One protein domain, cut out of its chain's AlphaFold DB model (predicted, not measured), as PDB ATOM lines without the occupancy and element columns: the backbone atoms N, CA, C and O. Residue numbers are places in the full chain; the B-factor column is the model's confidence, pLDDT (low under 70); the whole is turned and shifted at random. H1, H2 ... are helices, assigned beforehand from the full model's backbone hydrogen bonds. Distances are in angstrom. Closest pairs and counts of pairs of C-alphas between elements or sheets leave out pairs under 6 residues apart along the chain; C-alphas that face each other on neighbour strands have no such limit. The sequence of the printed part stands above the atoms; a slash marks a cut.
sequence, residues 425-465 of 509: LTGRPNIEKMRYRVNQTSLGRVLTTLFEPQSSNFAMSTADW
ATOM      1  N   LEU A 425     601.112 285.868 474.169       70.62
ATOM      2  CA  LEU A 425     600.132 284.972 473.535       70.62
ATOM      3  C   LEU A 425     598.723 285.580 473.439       70.62
ATOM      4  O   LEU A 425     597.988 285.280 472.505       70.62
ATOM      5  N   THR A 426     598.343 286.459 474.371       67.12
ATOM      6  CA  THR A 426     597.050 287.171 474.340       67.12
ATOM      7  C   THR A 426     597.038 288.390 473.404       67.12
ATOM      8  O   THR A 426     596.025 289.086 473.326       67.12
ATOM      9  N   GLY A 427     598.131 288.654 472.670       59.34
ATOM     10  CA  GLY A 427     598.156 289.570 471.519       59.34
ATOM     11  C   GLY A 427     597.915 291.055 471.825       59.34
ATOM     12  O   GLY A 427     597.617 291.832 470.921       59.34
ATOM     13  N   ARG A 428     598.012 291.489 473.088       58.00
ATOM     14  CA  ARG A 428     597.716 292.879 473.492       58.00
ATOM     15  C   ARG A 428     598.893 293.873 473.536       58.00
ATOM     16  O   ARG A 428     598.600 295.068 473.417       58.00
ATOM     17  N   PRO A 429     600.182 293.497 473.656       56.16
ATOM     18  CA  PRO A 429     601.269 294.471 473.613       56.16
ATOM     19  C   PRO A 429     601.759 294.674 472.171       56.16
ATOM     20  O   PRO A 429     602.723 294.058 471.733       56.16
ATOM     21  N   ASN A 430     601.107 295.567 471.422       66.06
ATOM     22  CA  ASN A 430     601.688 296.082 470.179       66.06
ATOM     23  C   ASN A 430     602.750 297.140 470.552       66.06
ATOM     24  O   ASN A 430     602.428 298.127 471.224       66.06
ATOM     25  N   ILE A 431     604.004 296.942 470.129       67.69
ATOM     26  CA  ILE A 431     605.118 297.891 470.315       67.69
ATOM     27  C   ILE A 431     604.726 299.290 469.823       67.69
ATOM     28  O   ILE A 431     605.105 300.290 470.432       67.69
ATOM     29  N   GLU A 432     603.890 299.383 468.791       65.81
ATOM     30  CA  GLU A 432     603.366 300.651 468.289       65.81
ATOM     31  C   GLU A 432     602.439 301.342 469.291       65.81
ATOM     32  O   GLU A 432     602.540 302.553 469.472       65.81
ATOM     33  N   LYS A 433     601.596 300.595 470.019       69.44
ATOM     34  CA  LYS A 433     600.752 301.157 471.088       69.44
ATOM     35  C   LYS A 433     601.603 301.650 472.254       69.44
ATOM     36  O   LYS A 433     601.318 302.713 472.800       69.44
ATOM     37  N   MET A 434     602.662 300.923 472.617       72.00
ATOM     38  CA  MET A 434     603.601 301.374 473.649       72.00
ATOM     39  C   MET A 434     604.329 302.648 473.206       72.00
ATOM     40  O   MET A 434     604.368 303.625 473.950       72.00
ATOM     41  N   ARG A 435     604.828 302.681 471.966       73.44
ATOM     42  CA  ARG A 435     605.500 303.847 471.382       73.44
ATOM     43  C   ARG A 435     604.569 305.054 471.295       73.44
ATOM     44  O   ARG A 435     604.973 306.158 471.642       73.44
ATOM     45  N   TYR A 436     603.311 304.834 470.926       76.44
ATOM     46  CA  TYR A 436     602.268 305.854 470.923       76.44
ATOM     47  C   TYR A 436     602.022 306.424 472.329       76.44
ATOM     48  O   TYR A 436     602.005 307.641 472.502       76.44
ATOM     49  N   ARG A 437     601.915 305.574 473.360       79.62
ATOM     50  CA  ARG A 437     601.759 306.019 474.759       79.62
ATOM     51  C   ARG A 437     602.982 306.779 475.270       79.62
ATOM     52  O   ARG A 437     602.823 307.812 475.911       79.62
ATOM     53  N   VAL A 438     604.192 306.329 474.944       81.19
ATOM     54  CA  VAL A 438     605.428 307.050 475.289       81.19
ATOM     55  C   VAL A 438     605.467 308.413 474.592       81.19
ATOM     56  O   VAL A 438     605.762 309.424 475.229       81.19
ATOM     57  N   ASN A 439     605.067 308.487 473.321       80.94
ATOM     58  CA  ASN A 439     604.976 309.750 472.588       80.94
ATOM     59  C   ASN A 439     603.970 310.732 473.218       80.94
ATOM     60  O   ASN A 439     604.217 311.937 473.167       80.94
ATOM     61  N   GLN A 440     602.888 310.244 473.840       79.38
ATOM     62  CA  GLN A 440     601.930 311.076 474.587       79.38
ATOM     63  C   GLN A 440     602.527 311.689 475.865       79.38
ATOM     64  O   GLN A 440     602.054 312.728 476.313       79.38
ATOM     65  N   THR A 441     603.571 311.086 476.439       82.12
ATOM     66  CA  THR A 441     604.235 311.610 477.650       82.12
ATOM     67  C   THR A 441     605.329 312.642 477.360       82.12
ATOM     68  O   THR A 441     605.838 313.282 478.277       82.12
ATOM     69  N   SER A 442     605.697 312.845 476.090       82.00
ATOM     70  CA  SER A 442     606.734 313.808 475.711       82.00
ATOM     71  C   SER A 442     606.170 315.227 475.620       82.00
ATOM     72  O   SER A 442     605.381 315.532 474.725       82.00
ATOM     73  N   LEU A 443     606.629 316.115 476.507       80.88
ATOM     74  CA  LEU A 443     606.183 317.513 476.579       80.88
ATOM     75  C   LEU A 443     606.295 318.241 475.226       80.88
ATOM     76  O   LEU A 443     605.353 318.906 474.801       80.88
ATOM     77  N   GLY A 444     607.414 318.071 474.513       79.81
ATOM     78  CA  GLY A 444     607.622 318.696 473.203       79.81
ATOM     79  C   GLY A 444     606.592 318.240 472.166       79.81
ATOM     80  O   GLY A 444     606.037 319.065 471.446       79.81
ATOM     81  N   ARG A 445     606.271 316.941 472.134       81.56
ATOM     82  CA  ARG A 445     605.265 316.381 471.217       81.56
ATOM     83  C   ARG A 445     603.855 316.830 471.555       81.56
ATOM     84  O   ARG A 445     603.060 317.060 470.646       81.56
ATOM     85  N   VAL A 446     603.551 316.955 472.844       82.19
ATOM     86  CA  VAL A 446     602.271 317.488 473.319       82.19
ATOM     87  C   VAL A 446     602.108 318.930 472.844       82.19
ATOM     88  O   VAL A 446     601.098 319.248 472.221       82.19
ATOM     89  N   LEU A 447     603.128 319.773 473.026       79.62
ATOM     90  CA  LEU A 447     603.102 321.171 472.594       79.62
ATOM     91  C   LEU A 447     602.988 321.309 471.069       79.62
ATOM     92  O   LEU A 447     602.114 322.025 470.588       79.62
ATOM     93  N   THR A 448     603.794 320.589 470.282       78.69
ATOM     94  CA  THR A 448     603.717 320.693 468.811       78.69
ATOM     95  C   THR A 448     602.391 320.173 468.258       78.69
ATOM     96  O   THR A 448     601.903 320.698 467.264       78.69
ATOM     97  N   THR A 449     601.786 319.169 468.897       80.69
ATOM     98  CA  THR A 449     600.483 318.617 468.484       80.69
ATOM     99  C   THR A 449     599.317 319.526 468.895       80.69
ATOM    100  O   THR A 449     598.351 319.636 468.150       80.69
ATOM    101  N   LEU A 450     599.415 320.227 470.033       78.06
ATOM    102  CA  LEU A 450     598.410 321.200 470.489       78.06
ATOM    103  C   LEU A 450     598.407 322.490 469.660       78.06
ATOM    104  O   LEU A 450     597.341 323.026 469.361       78.06
ATOM    105  N   PHE A 451     599.588 323.001 469.309       74.56
ATOM    106  CA  PHE A 451     599.709 324.265 468.579       74.56
ATOM    107  C   PHE A 451     599.708 324.085 467.054       74.56
ATOM    108  O   PHE A 451     599.329 325.013 466.345       74.56
ATOM    109  N   GLU A 452     600.061 322.901 466.536       73.19
ATOM    110  CA  GLU A 452     600.056 322.603 465.095       73.19
ATOM    111  C   GLU A 452     599.417 321.243 464.751       73.19
ATOM    112  O   GLU A 452     600.076 320.378 464.156       73.19
ATOM    113  N   PRO A 453     598.118 321.049 465.044       70.06
ATOM    114  CA  PRO A 453     597.443 319.760 464.859       70.06
ATOM    115  C   PRO A 453     597.423 319.275 463.398       70.06
ATOM    116  O   PRO A 453     597.353 318.080 463.142       70.06
ATOM    117  N   GLN A 454     597.541 320.187 462.428       70.12
ATOM    118  CA  GLN A 454     597.581 319.867 460.993       70.12
ATOM    119  C   GLN A 454     598.911 319.240 460.538       70.12
ATOM    120  O   GLN A 454     598.989 318.690 459.445       70.12
ATOM    121  N   SER A 455     599.982 319.347 461.334       70.38
ATOM    122  CA  SER A 455     601.334 318.953 460.901       70.38
ATOM    123  C   SER A 455     602.132 318.154 461.936       70.38
ATOM    124  O   SER A 455     603.293 317.823 461.696       70.38
ATOM    125  N   SER A 456     601.535 317.854 463.089       74.31
ATOM    126  CA  SER A 456     602.111 317.027 464.147       74.31
ATOM    127  C   SER A 456     601.011 316.173 464.764       74.31
ATOM    128  O   SER A 456     599.945 316.680 465.093       74.31
ATOM    129  N   ASN A 457     601.285 314.886 464.971       79.56
ATOM    130  CA  ASN A 457     600.419 313.982 465.722       79.56
ATOM    131  C   ASN A 457     601.263 313.010 466.569       79.56
ATOM    132  O   ASN A 457     602.470 312.861 466.366       79.56
ATOM    133  N   PHE A 458     600.630 312.329 467.528       79.81
ATOM    134  CA  PHE A 458     601.323 311.389 468.423       79.81
ATOM    135  C   PHE A 458     601.750 310.075 467.747       79.81
ATOM    136  O   PHE A 458     602.610 309.367 468.280       79.81
ATOM    137  N   ALA A 459     601.185 309.767 466.576       76.69
ATOM    138  CA  ALA A 459     601.532 308.596 465.772       76.69
ATOM    139  C   ALA A 459     602.813 308.797 464.941       76.69
ATOM    140  O   ALA A 459     603.434 307.821 464.529       76.69
ATOM    141  N   MET A 460     603.248 310.043 464.734       78.69
ATOM    142  CA  MET A 460     604.444 310.365 463.963       78.69
ATOM    143  C   MET A 460     605.703 309.755 464.596       78.69
ATOM    144  O   MET A 460     605.897 309.801 465.820       78.69
ATOM    145  N   SER A 461     606.586 309.213 463.753       80.38
ATOM    146  CA  SER A 461     607.810 308.537 464.185       80.38
ATOM    147  C   SER A 461     608.740 309.467 464.986       80.38
ATOM    148  O   SER A 461     608.651 310.700 464.928       80.38
ATOM    149  N   THR A 462     609.639 308.889 465.787       80.69
ATOM    150  CA  THR A 462     610.637 309.665 466.549       80.69
ATOM    151  C   THR A 462     611.590 310.440 465.652       80.69
ATOM    152  O   THR A 462     611.871 311.602 465.944       80.69
ATOM    153  N   ALA A 463     611.996 309.841 464.534       80.56
ATOM    154  CA  ALA A 463     612.879 310.472 463.566       80.56
ATOM    155  C   ALA A 463     612.207 311.664 462.866       80.56
ATOM    156  O   ALA A 463     612.798 312.742 462.805       80.56
ATOM    157  N   ASP A 464     610.956 311.509 462.421       80.94
ATOM    158  CA  ASP A 464     610.253 312.556 461.666       80.94
ATOM    159  C   ASP A 464     609.874 313.748 462.542       80.94
ATOM    160  O   ASP A 464     610.006 314.899 462.122       80.94
ATOM    161  N   TRP A 465     609.456 313.496 463.788       83.38
ATOM    162  CA  TRP A 465     609.216 314.580 464.741       83.38
ATOM    163  C   TRP A 465     610.501 315.345 465.050       83.38
ATOM    164  O   TRP A 465     610.496 316.573 465.050       83.38
TER     165      TRP A 465
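AT A GLANCE: This is residues 425 to 465 of the 509 residues of an uncharacterized protein of Fusarium oxysporum f. sp. lycopersici (strain 4287 / CBS 123668 / FGSC 9935 / NRRL 34936) (UniProt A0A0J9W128). Two helices, H1 and H2, meet end to end at a corner like an L, and the stretch after H2 folds back across the inside of that corner to a last short helix, H3. Residues 425 to 431 stick out free beyond the body as a tail and add to the length. The printed part has 41 residues with three named helices, H1, H2 and H3 in chain order, and no named strand: the class is all helix. It is loose, with a radius of gyration of the C-alphas of 11.7 A and spans of 39 by 16 by 16 A.

IN THESE COORDINATES: Begin with the longest helix, H1, residues 431 to 441: find C-alpha 431 at (605.118, 297.891, 470.315), from where it runs 15.6 A to C-alpha 441 at (604.235, 311.610, 477.650). Next look at H2, residues 443 to 451, 12.3 A long. H3, residues 462 to 465, ends at C-alpha 465 at (609.216, 314.580, 464.741).

HOW THE PARTS SIT: From H1, look to H2: they are close but not clearly touching, the closest C-alphas being those of Gln 440 and Val 446, 6.5 A apart. Their lines are about perpendicular, at 80 degrees. H2 and H3 are close but not clearly touching; their closest C-alphas, of Arg 445 and Trp 465, are 7.8 A apart. H1 and H3 are only just apart, at 8.3 A between closest C-alphas. In H1 and H2 every O i to N i+4 pair is within hydrogen-bond range; H3 is too short for such a pair, and its one O i to N i+3 pair is not within range.

THE WHOLE: The C-alphas of Leu 425 and Phe 451 are the two farthest apart, 39.6 A. The printed part has no cut. The link from H1 to H2 is tight, and that from H2 to H3, 10 residues, is short. Look for low confidence at residues 426 to 433, under 70; the mean pLDDT of the printed part is 75.2.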